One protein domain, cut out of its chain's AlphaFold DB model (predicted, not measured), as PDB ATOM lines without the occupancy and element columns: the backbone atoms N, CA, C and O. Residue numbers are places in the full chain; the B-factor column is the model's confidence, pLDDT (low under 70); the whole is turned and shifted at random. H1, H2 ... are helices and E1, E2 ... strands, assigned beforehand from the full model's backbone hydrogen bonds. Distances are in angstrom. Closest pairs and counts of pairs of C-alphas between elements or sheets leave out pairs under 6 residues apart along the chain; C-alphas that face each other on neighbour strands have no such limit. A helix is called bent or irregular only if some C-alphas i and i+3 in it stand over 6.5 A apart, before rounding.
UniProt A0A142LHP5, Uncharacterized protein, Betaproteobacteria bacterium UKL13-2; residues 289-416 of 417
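This is residues 289 to 416 of the 417 residues of an uncharacterized protein of Betaproteobacteria bacterium UKL13-2 (UniProt A0A142LHP5). One strongly twisted sheet of six strands makes a wall, with helices over one face and no named helix on the other; the long H4 and H2 run side by side over that face, and H3 covers the edge made by E5 and E6. H1, a short helix, is beside the strands on the same face, near the E1 end of the sheet. The printed part has 128 residues, with four named helices and six named strands in the order H1, H2, E1, E2, E3, E4, H3, E5, E6, H4; the class is mixed, helices and strands. The sheet runs E1, E2, E3, E4, E6, E5 and is antiparallel throughout. The whole is compact, with a radius of gyration of the C-alphas of 13.5 A, and only just elongated, spanning 43 by 28 by 26 A.

H1, residues 289 to 296, begins with C-alpha 289 at (-0.464, -49.945, -8.678) and is 11.7 A long. H2, residues 300 to 314, is 21.1 A long. E1, residues 319 to 323, and E2, residues 331 to 335, are 13.4 A and 13.3 A long. E3, residues 343 to 351, the longest strand, begins with C-alpha 343 at (3.366, -36.890, -22.605) and is 24.2 A long. E4, residues 356 to 361, measures 15.7 A, H3, residues 365 to 371, 10.1 A, E5, residues 375 to 378, 10.5 A, and E6, residues 387 to 392, 16.5 A. H4, residues 393 to 415, is 32.5 A long and ends with C-alpha 415 at (1.570, -34.544, -33.482); it is irregular, with C-alphas 394 and 397 7.8 A apart, and has a kink of 38 degrees near residue 400.

E1, E2, E3 and E4 form a meander, each strand the antiparallel neighbour of the one before. E1 and E2 are a hairpin, with N 322 and O 332 at 2.8 A. E2 and E3 are a hairpin, with N 333 and O 346 at 2.8 A. E3 and E4 are a hairpin, with N 347 and O 360 at 2.8 A. E4 and E6 are antiparallel neighbours, with N 359 and O 389 at 2.8 A. E5 and E6 are a hairpin, with N 388 and O 377 at 2.8 A. E4, H3 and E5 form a split strand-helix-strand unit, two strands running the same way with E6 between them in the sheet; its crossover is right-handed. H2, H3 and H4 on one face of the sheet make two layers, helices over strands. H2 and H4 touch, the C-alphas of Ala 305 and Ala 397 being closest at 3.7 A, at a shallow tilt of 24 degrees, the same way. H3 touches residues 399 to 403 of H4 alone, the C-alphas of Ile 371 and Val 399 being closest at 6.3 A, at a steep tilt of 57 degrees, opposite ways. H3 has a height over the sheet of 8.3 A. H1 is on the sheet over none of its strands; it only just touches H2, only at the corner, with 3 pairs of C-alphas within 8 A, the closest those of Phe 296 and Leu 303 at 5.8 A. H1 and H4 are apart. In H2 and H3 every O i to N i+4 pair is within hydrogen-bond range; in H1 2 of 4 are, in H4 15 of 19.

The two C-alphas farthest apart, those of Gly 298 and Gly 416, are 43.1 A apart. The printed part has no cut, and no link between named elements is long. The mean pLDDT of the printed part is 91.3, and residues 327 to 329, between E1 and E2, are under 70.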
ATOM      1  N   GLU A 289       0.746 -49.261  -8.244       83.25
ATOM      2  CA  GLU A 289      -0.464 -49.945  -8.678       83.25
ATOM      3  C   GLU A 289      -1.233 -50.554  -7.502       83.25
ATOM      4  O   GLU A 289      -2.427 -50.310  -7.363       83.25
ATOM      5  N   ALA A 290      -0.561 -51.302  -6.622       78.06
ATOM      6  CA  ALA A 290      -1.187 -51.854  -5.423       78.06
ATOM      7  C   ALA A 290      -1.746 -50.734  -4.534       78.06
ATOM      8  O   ALA A 290      -2.934 -50.741  -4.228       78.06
ATOM      9  N   ALA A 291      -0.927 -49.729  -4.214       80.00
ATOM     10  CA  ALA A 291      -1.337 -48.591  -3.390       80.00
ATOM     11  C   ALA A 291      -2.508 -47.799  -4.000       80.00
ATOM     12  O   ALA A 291      -3.311 -47.216  -3.273       80.00
ATOM     13  N   PHE A 292      -2.621 -47.765  -5.330       85.00
ATOM     14  CA  PHE A 292      -3.764 -47.168  -6.005       85.00
ATOM     15  C   PHE A 292      -5.021 -48.028  -5.878       85.00
ATOM     16  O   PHE A 292      -6.064 -47.509  -5.489       85.00
ATOM     17  N   PHE A 293      -4.930 -49.329  -6.164       84.69
ATOM     18  CA  PHE A 293      -6.088 -50.221  -6.099       84.69
ATOM     19  C   PHE A 293      -6.664 -50.359  -4.688       84.69
ATOM     20  O   PHE A 293      -7.873 -50.509  -4.528       84.69
ATOM     21  N   GLU A 294      -5.824 -50.224  -3.666       81.31
ATOM     22  CA  GLU A 294      -6.232 -50.172  -2.260       81.31
ATOM     23  C   GLU A 294      -7.251 -49.077  -1.952       81.31
ATOM     24  O   GLU A 294      -8.081 -49.232  -1.062       81.31
ATOM     25  N   LYS A 295      -7.238 -47.976  -2.707       84.31
ATOM     26  CA  LYS A 295      -8.167 -46.861  -2.500       84.31
ATOM     27  C   LYS A 295      -9.615 -47.208  -2.860       84.31
ATOM     28  O   LYS A 295     -10.517 -46.434  -2.530       84.31
ATOM     29  N   PHE A 296      -9.827 -48.333  -3.541       85.06
ATOM     30  CA  PHE A 296     -11.134 -48.829  -3.968       85.06
ATOM     31  C   PHE A 296     -11.629 -50.006  -3.127       85.06
ATOM     32  O   PHE A 296     -12.622 -50.626  -3.506       85.06
ATOM     33  N   ASP A 297     -10.961 -50.344  -2.020       78.19
ATOM     34  CA  ASP A 297     -11.455 -51.410  -1.151       78.19
ATOM     35  C   ASP A 297     -12.870 -51.068  -0.649       78.19
ATOM     36  O   ASP A 297     -13.151 -49.941  -0.237       78.19
ATOM     37  N   GLY A 298     -13.795 -52.018  -0.792       81.25
ATOM     38  CA  GLY A 298     -15.227 -51.799  -0.557       81.25
ATOM     39  C   GLY A 298     -15.977 -50.983  -1.626       81.25
ATOM     40  O   GLY A 298     -17.145 -50.664  -1.416       81.25
ATOM     41  N   ASN A 299     -15.361 -50.650  -2.769       88.38
ATOM     42  CA  ASN A 299     -15.991 -49.874  -3.846       88.38
ATOM     43  C   ASN A 299     -15.859 -50.554  -5.228       88.38
ATOM     44  O   ASN A 299     -14.996 -50.184  -6.035       88.38
ATOM     45  N   PRO A 300     -16.701 -51.564  -5.524       88.50
ATOM     46  CA  PRO A 300     -16.588 -52.354  -6.750       88.50
ATOM     47  C   PRO A 300     -16.804 -51.520  -8.018       88.50
ATOM     48  O   PRO A 300     -16.125 -51.753  -9.013       88.50
ATOM     49  N   ASP A 301     -17.673 -50.509  -7.988       92.88
ATOM     50  CA  ASP A 301     -17.932 -49.660  -9.156       92.88
ATOM     51  C   ASP A 301     -16.719 -48.796  -9.519       92.88
ATOM     52  O   ASP A 301     -16.400 -48.618 -10.698       92.88
ATOM     53  N   ALA A 302     -15.986 -48.301  -8.516       93.44
ATOM     54  CA  ALA A 302     -14.780 -47.516  -8.755       93.44
ATOM     55  C   ALA A 302     -13.662 -48.400  -9.317       93.44
ATOM     56  O   ALA A 302     -12.975 -48.009 -10.265       93.44
ATOM     57  N   LEU A 303     -13.530 -49.619  -8.784       90.62
ATOM     58  CA  LEU A 303     -12.620 -50.627  -9.318       90.62
ATOM     59  C   LEU A 303     -12.960 -50.969 -10.777       90.62
ATOM     60  O   LEU A 303     -12.070 -50.942 -11.628       90.62
ATOM     61  N   ASN A 304     -14.238 -51.213 -11.078       92.19
ATOM     62  CA  ASN A 304     -14.723 -51.495 -12.430       92.19
ATOM     63  C   ASN A 304     -14.403 -50.343 -13.392       92.19
ATOM     64  O   ASN A 304     -13.951 -50.580 -14.512       92.19
ATOM     65  N   ALA A 305     -14.571 -49.091 -12.956       95.44
ATOM     66  CA  ALA A 305     -14.253 -47.930 -13.780       95.44
ATOM     67  C   ALA A 305     -12.762 -47.842 -14.133       95.44
ATOM     68  O   ALA A 305     -12.402 -47.593 -15.284       95.44
ATOM     69  N   VAL A 306     -11.882 -48.098 -13.164       94.50
ATOM     70  CA  VAL A 306     -10.431 -48.139 -13.395       94.50
ATOM     71  C   VAL A 306     -10.043 -49.296 -14.314       94.50
ATOM     72  O   VAL A 306      -9.238 -49.111 -15.228       94.50
ATOM     73  N   GLN A 307     -10.623 -50.479 -14.111       91.12
ATOM     74  CA  GLN A 307     -10.376 -51.638 -14.971       91.12
ATOM     75  C   GLN A 307     -10.812 -51.377 -16.416       91.12
ATOM     76  O   GLN A 307     -10.081 -51.732 -17.340       91.12
ATOM     77  N   ALA A 308     -11.939 -50.690 -16.620       94.75
ATOM     78  CA  ALA A 308     -12.393 -50.282 -17.945       94.75
ATOM     79  C   ALA A 308     -11.406 -49.317 -18.624       94.75
ATOM     80  O   ALA A 308     -11.151 -49.440 -19.823       94.75
ATOM     81  N   VAL A 309     -10.795 -48.395 -17.867       95.75
ATOM     82  CA  VAL A 309      -9.730 -47.523 -18.392       95.75
ATOM     83  C   VAL A 309      -8.528 -48.354 -18.824       95.75
ATOM     84  O   VAL A 309      -8.052 -48.189 -19.943       95.75
ATOM     85  N   ILE A 310      -8.053 -49.272 -17.980       92.25
ATOM     86  CA  ILE A 310      -6.907 -50.135 -18.307       92.25
ATOM     87  C   ILE A 310      -7.181 -50.943 -19.578       92.25
ATOM     88  O   ILE A 310      -6.366 -50.917 -20.499       92.25
ATOM     89  N   ALA A 311      -8.352 -51.577 -19.662       91.25
ATOM     90  CA  ALA A 311      -8.758 -52.366 -20.819       91.25
ATOM     91  C   ALA A 311      -8.835 -51.529 -22.107       91.25
ATOM     92  O   ALA A 311      -8.385 -51.971 -23.161       91.25
ATOM     93  N   ALA A 312      -9.347 -50.297 -22.042       94.75
ATOM     94  CA  ALA A 312      -9.413 -49.429 -23.218       94.75
ATOM     95  C   ALA A 312      -8.024 -49.074 -23.772       94.75
ATOM     96  O   ALA A 312      -7.859 -48.943 -24.985       94.75
ATOM     97  N   PHE A 313      -7.017 -48.959 -22.902       93.12
ATOM     98  CA  PHE A 313      -5.641 -48.676 -23.311       93.12
ATOM     99  C   PHE A 313      -4.850 -49.912 -23.738       93.12
ATOM    100  O   PHE A 313      -3.771 -49.761 -24.303       93.12
ATOM    101  N   ASP A 314      -5.398 -51.120 -23.599       86.69
ATOM    102  CA  ASP A 314      -4.774 -52.298 -24.196       86.69
ATOM    103  C   ASP A 314      -4.785 -52.244 -25.732       86.69
ATOM    104  O   ASP A 314      -3.840 -52.710 -26.378       86.69
ATOM    105  N   ALA A 315      -5.805 -51.625 -26.326       86.69
ATOM    106  CA  ALA A 315      -5.929 -51.474 -27.774       86.69
ATOM    107  C   ALA A 315      -5.127 -50.289 -28.349       86.69
ATOM    108  O   ALA A 315      -5.041 -50.138 -29.571       86.69
ATOM    109  N   VAL A 316      -4.537 -49.441 -27.499       89.44
ATOM    110  CA  VAL A 316      -3.832 -48.226 -27.922       89.44
ATOM    111  C   VAL A 316      -2.328 -48.499 -27.957       89.44
ATOM    112  O   VAL A 316      -1.700 -48.731 -26.934       89.44
ATOM    113  N   ALA A 317      -1.729 -48.513 -29.150       83.69
ATOM    114  CA  ALA A 317      -0.330 -48.927 -29.324       83.69
ATOM    115  C   ALA A 317       0.692 -47.908 -28.779       83.69
ATOM    116  O   ALA A 317       1.783 -48.272 -28.339       83.69
ATOM    117  N   ASP A 318       0.331 -46.631 -28.821       87.81
ATOM    118  CA  ASP A 318       1.157 -45.461 -28.521       87.81
ATOM    119  C   ASP A 318       0.725 -44.751 -27.230       87.81
ATOM    120  O   ASP A 318       1.071 -43.589 -27.004       87.81
ATOM    121  N   ALA A 319      -0.055 -45.423 -26.382       91.50
ATOM    122  CA  ALA A 319      -0.364 -44.945 -25.048       91.50
ATOM    123  C   ALA A 319      -0.517 -46.101 -24.064       91.50
ATOM    124  O   ALA A 319      -0.913 -47.199 -24.432       91.50
ATOM    125  N   TYR A 320      -0.196 -45.852 -22.799       89.69
ATOM    126  CA  TYR A 320      -0.252 -46.864 -21.755       89.69
ATOM    127  C   TYR A 320      -0.618 -46.264 -20.398       89.69
ATOM    128  O   TYR A 320      -0.475 -45.060 -20.154       89.69
ATOM    129  N   VAL A 321      -1.090 -47.137 -19.510       91.75
ATOM    130  CA  VAL A 321      -1.390 -46.807 -18.117       91.75
ATOM    131  C   VAL A 321      -0.115 -46.860 -17.286       91.75
ATOM    132  O   VAL A 321       0.624 -47.843 -17.324       91.75
ATOM    133  N   GLN A 322       0.116 -45.817 -16.496       89.50
ATOM    134  CA  GLN A 322       1.139 -45.789 -15.464       89.50
ATOM    135  C   GLN A 322       0.506 -45.457 -14.115       89.50
ATOM    136  O   GLN A 322      -0.188 -44.450 -13.975       89.50
ATOM    137  N   PHE A 323       0.810 -46.261 -13.104       87.75
ATOM    138  CA  PHE A 323       0.453 -45.971 -11.720       87.75
ATOM    139  C   PHE A 323       1.554 -45.150 -11.060       87.75
ATOM    140  O   PHE A 323       2.736 -45.432 -11.258       87.75
ATOM    141  N   THR A 324       1.190 -44.132 -10.281       83.88
ATOM    142  CA  THR A 324       2.177 -43.310  -9.568       83.88
ATOM    143  C   THR A 324       1.787 -43.114  -8.115       83.88
ATOM    144  O   THR A 324       0.613 -42.998  -7.789       83.88
ATOM    145  N   CYS A 325       2.789 -43.026  -7.246       75.19
ATOM    146  CA  CYS A 325       2.618 -42.739  -5.823       75.19
ATOM    147  C   CYS A 325       2.684 -41.228  -5.524       75.19
ATOM    148  O   CYS A 325       2.912 -40.825  -4.387       75.19
ATOM    149  N   SER A 326       2.563 -40.384  -6.552       71.75
ATOM    150  CA  SER A 326       2.705 -38.933  -6.417       71.75
ATOM    151  C   SER A 326       1.388 -38.266  -6.028       71.75
ATOM    152  O   SER A 326       0.315 -38.706  -6.432       71.75
ATOM    153  N   GLU A 327       1.470 -37.117  -5.355       59.25
ATOM    154  CA  GLU A 327       0.306 -36.263  -5.060       59.25
ATOM    155  C   GLU A 327      -0.425 -35.762  -6.332       59.25
ATOM    156  O   GLU A 327      -1.556 -35.282  -6.266       59.25
ATOM    157  N   GLY A 328       0.206 -35.896  -7.508       57.47
ATOM    158  CA  GLY A 328      -0.256 -35.400  -8.809       57.47
ATOM    159  C   GLY A 328      -1.055 -36.388  -9.669       57.47
ATOM    160  O   GLY A 328      -1.184 -36.159 -10.870       57.47
ATOM    161  N   GLY A 329      -1.563 -37.487  -9.107       61.53
ATOM    162  CA  GLY A 329      -2.493 -38.391  -9.795       61.53
ATOM    163  C   GLY A 329      -2.076 -39.842  -9.685       61.53
ATOM    164  O   GLY A 329      -0.947 -40.201 -10.015       61.53
ATOM    165  N   ASP A 330      -3.008 -40.673  -9.239       79.00
ATOM    166  CA  ASP A 330      -2.718 -42.052  -8.864       79.00
ATOM    167  C   ASP A 330      -2.575 -42.970 -10.088       79.00
ATOM    168  O   ASP A 330      -1.773 -43.905 -10.097       79.00
ATOM    169  N   LEU A 331      -3.306 -42.642 -11.156       91.19
ATOM    170  CA  LEU A 331      -3.218 -43.274 -12.465       91.19
ATOM    171  C   LEU A 331      -2.993 -42.200 -13.528       91.19
ATOM    172  O   LEU A 331      -3.657 -41.164 -13.538       91.19
ATOM    173  N   ARG A 332      -2.059 -42.448 -14.442       93.00
ATOM    174  CA  ARG A 332      -1.742 -41.575 -15.571       93.00
ATOM    175  C   ARG A 332      -1.852 -42.348 -16.870       93.00
ATOM    176  O   ARG A 332      -1.429 -43.497 -16.948       93.00
ATOM    177  N   ILE A 333      -2.363 -41.688 -17.897       95.00
ATOM    178  CA  ILE A 333      -2.252 -42.153 -19.272       95.00
ATOM    179  C   ILE A 333      -1.101 -41.399 -19.916       95.00
ATOM    180  O   ILE A 333      -1.154 -40.172 -20.055       95.00
ATOM    181  N   ARG A 334      -0.065 -42.133 -20.314       92.44
ATOM    182  CA  ARG A 334       1.075 -41.595 -21.057       92.44
ATOM    183  C   ARG A 334       0.944 -41.957 -22.518       92.44
ATOM    184  O   ARG A 334       0.692 -43.115 -22.821       92.44
ATOM    185  N   SER A 335       1.148 -40.990 -23.404       91.75
ATOM    186  CA  SER A 335       1.284 -41.226 -24.837       91.75
ATOM    187  C   SER A 335       2.726 -41.021 -25.291       91.75
ATOM    188  O   SER A 335       3.419 -40.126 -24.802       91.75
ATOM    189  N   THR A 336       3.150 -41.851 -26.237       88.69
ATOM    190  CA  THR A 336       4.448 -41.819 -26.918       88.69
ATOM    191  C   THR A 336       4.328 -41.333 -28.365       88.69
ATOM    192  O   THR A 336       5.291 -41.393 -29.117       88.69
ATOM    193  N   ALA A 337       3.162 -40.817 -28.769       88.44
ATOM    194  CA  ALA A 337       2.892 -40.354 -30.133       88.44
ATOM    195  C   ALA A 337       3.591 -39.036 -30.516       88.44
ATOM    196  O   ALA A 337       3.351 -38.519 -31.597       88.44
ATOM    197  N   GLY A 338       4.373 -38.423 -29.623       83.69
ATOM    198  CA  GLY A 338       4.962 -37.100 -29.836       83.69
ATOM    199  C   GLY A 338       6.489 -37.093 -29.824       83.69
ATOM    200  O   GLY A 338       7.117 -38.114 -29.569       83.69
ATOM    201  N   PRO A 339       7.110 -35.917 -30.037       75.38
ATOM    202  CA  PRO A 339       8.565 -35.767 -30.079       75.38
ATOM    203  C   PRO A 339       9.221 -35.905 -28.699       75.38
ATOM    204  O   PRO A 339      10.439 -36.012 -28.590       75.38
ATOM    205  N   ARG A 340       8.425 -35.847 -27.625       78.62
ATOM    206  CA  ARG A 340       8.892 -36.118 -26.265       78.62
ATOM    207  C   ARG A 340       8.843 -37.616 -26.016       78.62
ATOM    208  O   ARG A 340       7.920 -38.279 -26.469       78.62
ATOM    209  N   THR A 341       9.757 -38.101 -25.178       72.56
ATOM    210  CA  THR A 341       9.781 -39.493 -24.710       72.56
ATOM    211  C   THR A 341       8.416 -39.974 -24.214       72.56
ATOM    212  O   THR A 341       8.021 -41.101 -24.479       72.56
ATOM    213  N   PHE A 342       7.667 -39.110 -23.528       84.81
ATOM    214  CA  PHE A 342       6.249 -39.312 -23.253       84.81
ATOM    215  C   PHE A 342       5.555 -37.973 -22.975       84.81
ATOM    216  O   PHE A 342       6.190 -36.966 -22.638       84.81
ATOM    217  N   PHE A 343       4.228 -37.977 -23.054       90.62
ATOM    218  CA  PHE A 343       3.366 -36.890 -22.605       90.62
ATOM    219  C   PHE A 343       2.173 -37.463 -21.833       90.62
ATOM    220  O   PHE A 343       1.532 -38.410 -22.290       90.62
ATOM    221  N   ASN A 344       1.864 -36.912 -20.656       93.44
ATOM    222  CA  ASN A 344       0.645 -37.294 -19.940       93.44
ATOM    223  C   ASN A 344      -0.547 -36.722 -20.706       93.44
ATOM    224  O   ASN A 344      -0.637 -35.507 -20.835       93.44
ATOM    225  N   VAL A 345      -1.457 -37.567 -21.185       96.38
ATOM    226  CA  VAL A 345      -2.703 -37.124 -21.839       96.38
ATOM    227  C   VAL A 345      -3.883 -37.111 -20.870       96.38
ATOM    228  O   VAL A 345      -4.854 -36.398 -21.101       96.38
ATOM    229  N   ALA A 346      -3.790 -37.852 -19.765       97.00
ATOM    230  CA  ALA A 346      -4.753 -37.794 -18.674       97.00
ATOM    231  C   ALA A 346      -4.122 -38.222 -17.342       97.00
ATOM    232  O   ALA A 346      -3.208 -39.047 -17.309       97.00
ATOM    233  N   THR A 347      -4.646 -37.694 -16.243       95.94
ATOM    234  CA  THR A 347      -4.399 -38.157 -14.873       95.94
ATOM    235  C   THR A 347      -5.737 -38.397 -14.185       95.94
ATOM    236  O   THR A 347      -6.709 -37.687 -14.447       95.94
ATOM    237  N   LEU A 348      -5.821 -39.412 -13.330       95.38
ATOM    238  CA  LEU A 348      -7.036 -39.807 -12.626       95.38
ATOM    239  C   LEU A 348      -6.787 -39.818 -11.116       95.38
ATOM    240  O   LEU A 348      -5.762 -40.302 -10.636       95.38
ATOM    241  N   PHE A 349      -7.758 -39.290 -10.380       93.50
ATOM    242  CA  PHE A 349      -7.755 -39.181  -8.929       93.50
ATOM    243  C   PHE A 349      -9.074 -39.725  -8.389       93.50
ATOM    244  O   PHE A 349     -10.150 -39.299  -8.823       93.50
ATOM    245  N   TRP A 350      -8.999 -40.614  -7.404       92.62
ATOM    246  CA  TRP A 350     -10.177 -41.065  -6.669       92.62
ATOM    247  C   TRP A 350     -10.525 -40.092  -5.536       92.62
ATOM    248  O   TRP A 350      -9.643 -39.660  -4.792       92.62
ATOM    249  N   GLN A 351     -11.804 -39.727  -5.399       92.31
ATOM    250  CA  GLN A 351     -12.302 -38.868  -4.320       92.31
ATOM    251  C   GLN A 351     -13.322 -39.640  -3.462       92.31
ATOM    252  O   GLN A 351     -14.526 -39.491  -3.683       92.31
ATOM    253  N   PRO A 352     -12.878 -40.444  -2.474       89.81
ATOM    254  CA  PRO A 352     -13.752 -41.371  -1.746       89.81
ATOM    255  C   PRO A 352     -14.888 -40.673  -0.993       89.81
ATOM    256  O   PRO A 352     -16.024 -41.138  -1.027       89.81
ATOM    257  N   SER A 353     -14.629 -39.515  -0.377       92.00
ATOM    258  CA  SER A 353     -15.657 -38.746   0.343       92.00
ATOM    259  C   SER A 353     -16.768 -38.205  -0.560       92.00
ATOM    260  O   SER A 353     -17.847 -37.882  -0.077       92.00
ATOM    261  N   LEU A 354     -16.507 -38.098  -1.864       94.25
ATOM    262  CA  LEU A 354     -17.450 -37.594  -2.860       94.25
ATOM    263  C   LEU A 354     -17.938 -38.688  -3.814       94.25
ATOM    264  O   LEU A 354     -18.690 -38.366  -4.727       94.25
ATOM    265  N   GLN A 355     -17.483 -39.935  -3.631       94.50
ATOM    266  CA  GLN A 355     -17.828 -41.088  -4.469       94.50
ATOM    267  C   GLN A 355     -17.731 -40.773  -5.970       94.50
ATOM    268  O   GLN A 355     -18.652 -41.016  -6.746       94.50
ATOM    269  N   ARG A 356     -16.617 -40.159  -6.383       95.81
ATOM    270  CA  ARG A 356     -16.412 -39.726  -7.769       95.81
ATOM    271  C   ARG A 356     -14.944 -39.727  -8.158       95.81
ATOM    272  O   ARG A 356     -14.054 -39.680  -7.305       95.81
ATOM    273  N   PHE A 357     -14.697 -39.651  -9.458       96.56
ATOM    274  CA  PHE A 357     -13.364 -39.410  -9.991       96.56
ATOM    275  C   PHE A 357     -13.168 -37.945 -10.365       96.56
ATOM    276  O   PHE A 357     -14.066 -37.285 -10.892       96.56
ATOM    277  N   ARG A 358     -11.956 -37.444 -10.138       96.31
ATOM    278  CA  ARG A 358     -11.451 -36.202 -10.726       96.31
ATOM    279  C   ARG A 358     -10.365 -36.564 -11.728       96.31
ATOM    280  O   ARG A 358      -9.587 -37.478 -11.480       96.31
ATOM    281  N   SER A 359     -10.271 -35.826 -12.821       97.00
ATOM    282  CA  SER A 359      -9.201 -35.978 -13.797       97.00
ATOM    283  C   SER A 359      -8.659 -34.634 -14.243       97.00
ATOM    284  O   SER A 359      -9.407 -33.659 -14.330       97.00
ATOM    285  N   GLU A 360      -7.369 -34.597 -14.549       96.94
ATOM    286  CA  GLU A 360      -6.803 -33.591 -15.441       96.94
ATOM    287  C   GLU A 360      -6.592 -34.261 -16.798       96.94
ATOM    288  O   GLU A 360      -6.092 -35.382 -16.854       96.94
ATOM    289  N   ILE A 361      -7.015 -33.627 -17.890       97.44
ATOM    290  CA  ILE A 361      -7.117 -34.299 -19.191       97.44
ATOM    291  C   ILE A 361      -6.795 -33.367 -20.361       97.44
ATOM    292  O   ILE A 361      -7.166 -32.190 -20.364       97.44
ATOM    293  N   LEU A 362      -6.125 -33.911 -21.382       97.44
ATOM    294  CA  LEU A 362      -5.885 -33.277 -22.678       97.44
ATOM    295  C   LEU A 362      -7.128 -33.391 -23.562       97.44
ATOM    296  O   LEU A 362      -7.123 -34.026 -24.611       97.44
ATOM    297  N   LEU A 363      -8.218 -32.783 -23.111       97.19
ATOM    298  CA  LEU A 363      -9.473 -32.723 -23.848       97.19
ATOM    299  C   LEU A 363     -10.180 -31.403 -23.524       97.19
ATOM    300  O   LEU A 363     -10.255 -31.064 -22.345       97.19
ATOM    301  N   PRO A 364     -10.689 -30.630 -24.504       97.50
ATOM    302  CA  PRO A 364     -11.370 -29.365 -24.222       97.50
ATOM    303  C   PRO A 364     -12.577 -29.544 -23.285       97.50
ATOM    304  O   PRO A 364     -13.275 -30.553 -23.414       97.50
ATOM    305  N   PRO A 365     -12.898 -28.573 -22.402       98.19
ATOM    306  CA  PRO A 365     -13.988 -28.721 -21.433       98.19
ATOM    307  C   PRO A 365     -15.331 -29.089 -22.072       98.19
ATOM    308  O   PRO A 365     -15.993 -30.017 -21.619       98.19
ATOM    309  N   GLN A 366     -15.680 -28.423 -23.176       98.06
ATOM    310  CA  GLN A 366     -16.908 -28.692 -23.926       98.06
ATOM    311  C   GLN A 366     -16.987 -30.150 -24.392       98.06
ATOM    312  O   GLN A 366     -18.005 -30.811 -24.212       98.06
ATOM    313  N   ARG A 367     -15.880 -30.684 -24.919       97.88
ATOM    314  CA  ARG A 367     -15.827 -32.065 -25.394       97.88
ATOM    315  C   ARG A 367     -15.895 -33.071 -24.245       97.88
ATOM    316  O   ARG A 367     -16.522 -34.114 -24.392       97.88
ATOM    317  N   SER A 368     -15.289 -32.762 -23.099       97.62
ATOM    318  CA  SER A 368     -15.406 -33.594 -21.896       97.62
ATOM    319  C   SER A 368     -16.858 -33.695 -21.413       97.62
ATOM    320  O   SER A 368     -17.300 -34.788 -21.068       97.62
ATOM    321  N   LEU A 369     -17.608 -32.586 -21.427       98.19
ATOM    322  CA  LEU A 369     -19.036 -32.572 -21.072       98.19
ATOM    323  C   LEU A 369     -19.874 -33.398 -22.056       98.19
ATOM    324  O   LEU A 369     -20.695 -34.197 -21.624       98.19
ATOM    325  N   GLU A 370     -19.628 -33.264 -23.363       97.81
ATOM    326  CA  GLU A 370     -20.316 -34.049 -24.403       97.81
ATOM    327  C   GLU A 370     -20.129 -35.562 -24.247       97.81
ATOM    328  O   GLU A 370     -21.028 -36.328 -24.579       97.81
ATOM    329  N   ILE A 371     -18.965 -35.999 -23.753       97.12
ATOM    330  CA  ILE A 371     -18.670 -37.419 -23.502       97.12
ATOM    331  C   ILE A 371     -19.335 -37.921 -22.206       97.12
ATOM    332  O   ILE A 371     -19.449 -39.127 -22.011       97.12
ATOM    333  N   GLY A 372     -19.807 -37.017 -21.342       97.38
ATOM    334  CA  GLY A 372     -20.521 -37.356 -20.109       97.38
ATOM    335  C   GLY A 372     -19.785 -36.985 -18.821       97.38
ATOM    336  O   GLY A 372     -20.152 -37.468 -17.752       97.38
ATOM    337  N   ALA A 373     -18.741 -36.147 -18.872       97.88
ATOM    338  CA  ALA A 373     -18.170 -35.599 -17.644       97.88
ATOM    339  C   ALA A 373     -19.235 -34.796 -16.880       97.88
ATOM    340  O   ALA A 373     -19.941 -33.971 -17.456       97.88
ATOM    341  N   ALA A 374     -19.309 -34.987 -15.565       97.62
ATOM    342  CA  ALA A 374     -20.269 -34.294 -14.710       97.62
ATOM    343  C   ALA A 374     -19.955 -32.799 -14.595       97.62
ATOM    344  O   ALA A 374     -20.845 -31.955 -14.537       97.62
ATOM    345  N   THR A 375     -18.665 -32.469 -14.560       98.12
ATOM    346  CA  THR A 375     -18.170 -31.101 -14.702       98.12
ATOM    347  C   THR A 375     -16.908 -31.115 -15.549       98.12
ATOM    348  O   THR A 375     -16.148 -32.084 -15.515       98.12
ATOM    349  N   ALA A 376     -16.657 -30.031 -16.279       98.25
ATOM    350  CA  ALA A 376     -15.384 -29.797 -16.942       98.25
ATOM    351  C   ALA A 376     -15.088 -28.298 -16.965       98.25
ATOM    352  O   ALA A 376     -15.914 -27.499 -17.400       98.25
ATOM    353  N   LEU A 377     -13.910 -27.916 -16.482       97.94
ATOM    354  CA  LEU A 377     -13.469 -26.524 -16.409       97.94
ATOM    355  C   LEU A 377     -12.037 -26.410 -16.934       97.94
ATOM    356  O   LEU A 377     -11.273 -27.371 -16.788       97.94
ATOM    357  N   PRO A 378     -11.638 -25.247 -17.483       97.62
ATOM    358  CA  PRO A 378     -10.233 -24.966 -17.737       97.62
ATOM    359  C   PRO A 378      -9.388 -25.221 -16.485       97.62
ATOM    360  O   PRO A 378      -9.807 -24.935 -15.357       97.62
ATOM    361  N   ASN A 379      -8.209 -25.796 -16.681       95.06
ATOM    362  CA  ASN A 379      -7.243 -25.985 -15.613       95.06
ATOM    363  C   ASN A 379      -6.550 -24.657 -15.275       95.06
ATOM    364  O   ASN A 379      -6.643 -23.675 -16.015       95.06
ATOM    365  N   TYR A 380      -5.867 -24.615 -14.135       91.00
ATOM    366  CA  TYR A 380      -5.149 -23.419 -13.711       91.00
ATOM    367  C   TYR A 380      -4.018 -23.063 -14.690       91.00
ATOM    368  O   TYR A 380      -3.406 -23.977 -15.259       91.00
ATOM    369  N   PRO A 381      -3.701 -21.765 -14.857       90.12
ATOM    370  CA  PRO A 381      -2.559 -21.333 -15.655       90.12
ATOM    371  C   PRO A 381      -1.274 -22.064 -15.247       90.12
ATOM    372  O   PRO A 381      -0.991 -22.213 -14.061       90.12
ATOM    373  N   GLY A 382      -0.503 -22.523 -16.236       87.38
ATOM    374  CA  GLY A 382       0.754 -23.248 -16.021       87.38
ATOM    375  C   GLY A 382       0.628 -24.774 -15.954       87.38
ATOM    376  O   GLY A 382       1.647 -25.455 -16.038       87.38
ATOM    377  N   ASN A 383      -0.585 -25.332 -15.874       88.50
ATOM    378  CA  ASN A 383      -0.766 -26.779 -16.003       88.50
ATOM    379  C   ASN A 383      -0.575 -27.255 -17.444       88.50
ATOM    380  O   ASN A 383      -1.011 -26.612 -18.398       88.50
ATOM    381  N   THR A 384       0.040 -28.428 -17.595       89.06
ATOM    382  CA  THR A 384       0.261 -29.067 -18.902       89.06
ATOM    383  C   THR A 384      -1.022 -29.642 -19.496       89.06
ATOM    384  O   THR A 384      -1.154 -29.704 -20.717       89.06
ATOM    385  N   LEU A 385      -1.967 -30.051 -18.644       94.69
ATOM    386  CA  LEU A 385      -3.268 -30.578 -19.039       94.69
ATOM    387  C   LEU A 385      -4.340 -29.481 -18.934       94.69
ATOM    388  O   LEU A 385      -4.545 -28.947 -17.841       94.69
ATOM    389  N   PRO A 386      -5.034 -29.140 -20.035       95.75
ATOM    390  CA  PRO A 386      -5.851 -27.933 -20.153       95.75
ATOM    391  C   PRO A 386      -7.180 -27.986 -19.401       95.75
ATOM    392  O   PRO A 386      -7.774 -26.935 -19.177       95.75
ATOM    393  N   THR A 387      -7.661 -29.169 -19.015       98.19
ATOM    394  CA  THR A 387      -9.006 -29.336 -18.451       98.19
ATOM    395  C   THR A 387      -8.967 -30.137 -17.169       98.19
ATOM    396  O   THR A 387      -8.276 -31.149 -17.085       98.19
ATOM    397  N   ARG A 388      -9.779 -29.724 -16.194       97.69
ATOM    398  CA  ARG A 388     -10.144 -30.543 -15.039       97.69
ATOM    399  C   ARG A 388     -11.575 -31.017 -15.198       97.69
ATOM    400  O   ARG A 388     -12.484 -30.190 -15.281       97.69
ATOM    401  N   ALA A 389     -11.764 -32.326 -15.210       98.06
ATOM    402  CA  ALA A 389     -13.068 -32.956 -15.314       98.06
ATOM    403  C   ALA A 389     -13.402 -33.738 -14.040       98.06
ATOM    404  O   ALA A 389     -12.507 -34.184 -13.316       98.06
ATOM    405  N   THR A 390     -14.691 -33.914 -13.761       98.19
ATOM    406  CA  THR A 390     -15.159 -34.881 -12.762       98.19
ATOM    407  C   THR A 390     -16.129 -35.866 -13.390       98.19
ATOM    408  O   THR A 390     -16.855 -35.518 -14.319       98.19
ATOM    409  N   PHE A 391     -16.134 -37.094 -12.882       97.88
ATOM    410  CA  PHE A 391     -16.950 -38.192 -13.390       97.88
ATOM    411  C   PHE A 391     -17.683 -38.845 -12.225       97.88
ATOM    412  O   PHE A 391     -17.045 -39.237 -11.244       97.88
ATOM    413  N   GLN A 392     -19.011 -38.928 -12.326       97.12
ATOM    414  CA  GLN A 392     -19.820 -39.631 -11.332       97.12
ATOM    415  C   GLN A 392     -19.593 -41.132 -11.440       97.12
ATOM    416  O   GLN A 392     -19.387 -41.652 -12.535       97.12
ATOM    417  N   LEU A 393     -19.656 -41.817 -10.302       94.44
ATOM    418  CA  LEU A 393     -19.382 -43.246 -10.225       94.44
ATOM    419  C   LEU A 393     -20.317 -44.089 -11.101       94.44
ATOM    420  O   LEU A 393     -19.843 -45.004 -11.765       94.44
ATOM    421  N   ALA A 394     -21.603 -43.723 -11.161       94.31
ATOM    422  CA  ALA A 394     -22.636 -44.455 -11.897       94.31
ATOM    423  C   ALA A 394     -22.296 -44.677 -13.384       94.31
ATOM    424  O   ALA A 394     -22.600 -45.734 -13.928       94.31
ATOM    425  N   ASP A 395     -21.609 -43.717 -14.012       94.19
ATOM    426  CA  ASP A 395     -21.287 -43.749 -15.446       94.19
ATOM    427  C   ASP A 395     -19.775 -43.873 -15.713       94.19
ATOM    428  O   ASP A 395     -19.326 -43.922 -16.863       94.19
ATOM    429  N   ALA A 396     -18.958 -43.920 -14.655       95.19
ATOM    430  CA  ALA A 396     -17.506 -43.796 -14.735       95.19
ATOM    431  C   ALA A 396     -16.862 -44.859 -15.641       95.19
ATOM    432  O   ALA A 396     -15.939 -44.543 -16.395       95.19
ATOM    433  N   ALA A 397     -17.374 -46.092 -15.612       95.75
ATOM    434  CA  ALA A 397     -16.833 -47.203 -16.392       95.75
ATOM    435  C   ALA A 397     -17.011 -47.053 -17.909       95.75
ATOM    436  O   ALA A 397     -16.220 -47.611 -18.662       95.75
ATOM    437  N   ALA A 398     -17.992 -46.274 -18.370       96.62
ATOM    438  CA  ALA A 398     -18.170 -45.979 -19.792       96.62
ATOM    439  C   ALA A 398     -17.521 -44.640 -20.179       96.62
ATOM    440  O   ALA A 398     -16.843 -44.534 -21.203       96.62
ATOM    441  N   VAL A 399     -17.700 -43.617 -19.341       97.62
ATOM    442  CA  VAL A 399     -17.344 -42.232 -19.668       97.62
ATOM    443  C   VAL A 399     -15.838 -41.980 -19.567       97.62
ATOM    444  O   VAL A 399     -15.265 -41.342 -20.454       97.62
ATOM    445  N   ILE A 400     -15.168 -42.472 -18.515       97.81
ATOM    446  CA  ILE A 400     -13.737 -42.197 -18.308       97.81
ATOM    447  C   ILE A 400     -12.887 -42.803 -19.434       97.81
ATOM    448  O   ILE A 400     -12.071 -42.066 -19.998       97.81
ATOM    449  N   PRO A 401     -13.070 -44.082 -19.832       97.94
ATOM    450  CA  PRO A 401     -12.299 -44.650 -20.934       97.94
ATOM    451  C   PRO A 401     -12.504 -43.885 -22.242       97.94
ATOM    452  O   PRO A 401     -11.527 -43.550 -22.910       97.94
ATOM    453  N   ALA A 402     -13.749 -43.530 -22.576       97.50
ATOM    454  CA  ALA A 402     -14.060 -42.757 -23.777       97.50
ATOM    455  C   ALA A 402     -13.374 -41.381 -23.772       97.50
ATOM    456  O   ALA A 402     -12.772 -40.979 -24.770       97.50
ATOM    457  N   ALA A 403     -13.406 -40.676 -22.637       97.81
ATOM    458  CA  ALA A 403     -12.740 -39.386 -22.487       97.81
ATOM    459  C   ALA A 403     -11.219 -39.518 -22.647       97.81
ATOM    460  O   ALA A 403     -10.600 -38.736 -23.369       97.81
ATOM    461  N   PHE A 404     -10.611 -40.524 -22.014       97.94
ATOM    462  CA  PHE A 404      -9.160 -40.713 -22.020       97.94
ATOM    463  C   PHE A 404      -8.649 -41.161 -23.394       97.94
ATOM    464  O   PHE A 404      -7.642 -40.633 -23.871       97.94
ATOM    465  N   VAL A 405      -9.355 -42.069 -24.073       97.38
ATOM    466  CA  VAL A 405      -9.053 -42.454 -25.464       97.38
ATOM    467  C   VAL A 405      -9.224 -41.256 -26.401       97.38
ATOM    468  O   VAL A 405      -8.392 -41.038 -27.286       97.38
ATOM    469  N   GLY A 406     -10.254 -40.432 -26.181       96.94
ATOM    470  CA  GLY A 406     -10.439 -39.168 -26.893       96.94
ATOM    471  C   GLY A 406      -9.257 -38.212 -26.711       96.94
ATOM    472  O   GLY A 406      -8.783 -37.638 -27.689       96.94
ATOM    473  N   ALA A 407      -8.727 -38.093 -25.490       97.19
ATOM    474  CA  ALA A 407      -7.556 -37.268 -25.190       97.19
ATOM    475  C   ALA A 407      -6.273 -37.791 -25.859       97.19
ATOM    476  O   ALA A 407      -5.524 -37.015 -26.454       97.19
ATOM    477  N   ALA A 408      -6.039 -39.107 -25.825       96.12
ATOM    478  CA  ALA A 408      -4.914 -39.733 -26.523       96.12
ATOM    479  C   ALA A 408      -5.001 -39.528 -28.046       96.12
ATOM    480  O   ALA A 408      -4.013 -39.182 -28.690       96.12
ATOM    481  N   THR A 409      -6.201 -39.670 -28.614       95.88
ATOM    482  CA  THR A 409      -6.456 -39.440 -30.044       95.88
ATOM    483  C   THR A 409      -6.231 -37.978 -30.426       95.88
ATOM    484  O   THR A 409      -5.594 -37.697 -31.437       95.88
ATOM    485  N   LEU A 410      -6.702 -37.035 -29.601       95.75
ATOM    486  CA  LEU A 410      -6.461 -35.611 -29.818       95.75
ATOM    487  C   LEU A 410      -4.962 -35.295 -29.816       95.75
ATOM    488  O   LEU A 410      -4.502 -34.562 -30.689       95.75
ATOM    489  N   TYR A 411      -4.208 -35.861 -28.868       95.56
ATOM    490  CA  TYR A 411      -2.760 -35.686 -28.823       95.56
ATOM    491  C   TYR A 411      -2.098 -36.181 -30.108       95.56
ATOM    492  O   TYR A 411      -1.351 -35.430 -30.725       95.56
ATOM    493  N   ARG A 412      -2.424 -37.402 -30.552       93.50
ATOM    494  CA  ARG A 412      -1.883 -37.997 -31.783       93.50
ATOM    495  C   ARG A 412      -2.105 -37.095 -33.000       93.50
ATOM    496  O   ARG A 412      -1.149 -36.747 -33.690       93.50
ATOM    497  N   ASN A 413      -3.335 -36.610 -33.174       93.94
ATOM    498  CA  ASN A 413      -3.685 -35.699 -34.264       93.94
ATOM    499  C   ASN A 413      -2.873 -34.391 -34.211       93.94
ATOM    500  O   ASN A 413      -2.487 -33.862 -35.251       93.94
ATOM    501  N   GLN A 414      -2.584 -33.866 -33.013       93.50
ATOM    502  CA  GLN A 414      -1.742 -32.673 -32.840       93.50
ATOM    503  C   GLN A 414      -0.269 -32.918 -33.193       93.50
ATOM    504  O   GLN A 414       0.430 -31.965 -33.529       93.50
ATOM    505  N   GLN A 415       0.206 -34.164 -33.107       91.38
ATOM    506  CA  GLN A 415       1.570 -34.544 -33.482       91.38
ATOM    507  C   GLN A 415       1.702 -34.926 -34.967       91.38
ATOM    508  O   GLN A 415       2.818 -35.123 -35.439       91.38
ATOM    509  N   GLY A 416       0.594 -34.987 -35.716       83.00
ATOM    510  CA  GLY A 416       0.590 -35.339 -37.140       83.00
ATOM    511  C   GLY A 416       0.660 -36.845 -37.419       83.00
ATOM    512  O   GLY A 416       1.161 -37.231 -38.474       83.00
TER     513      GLY A 416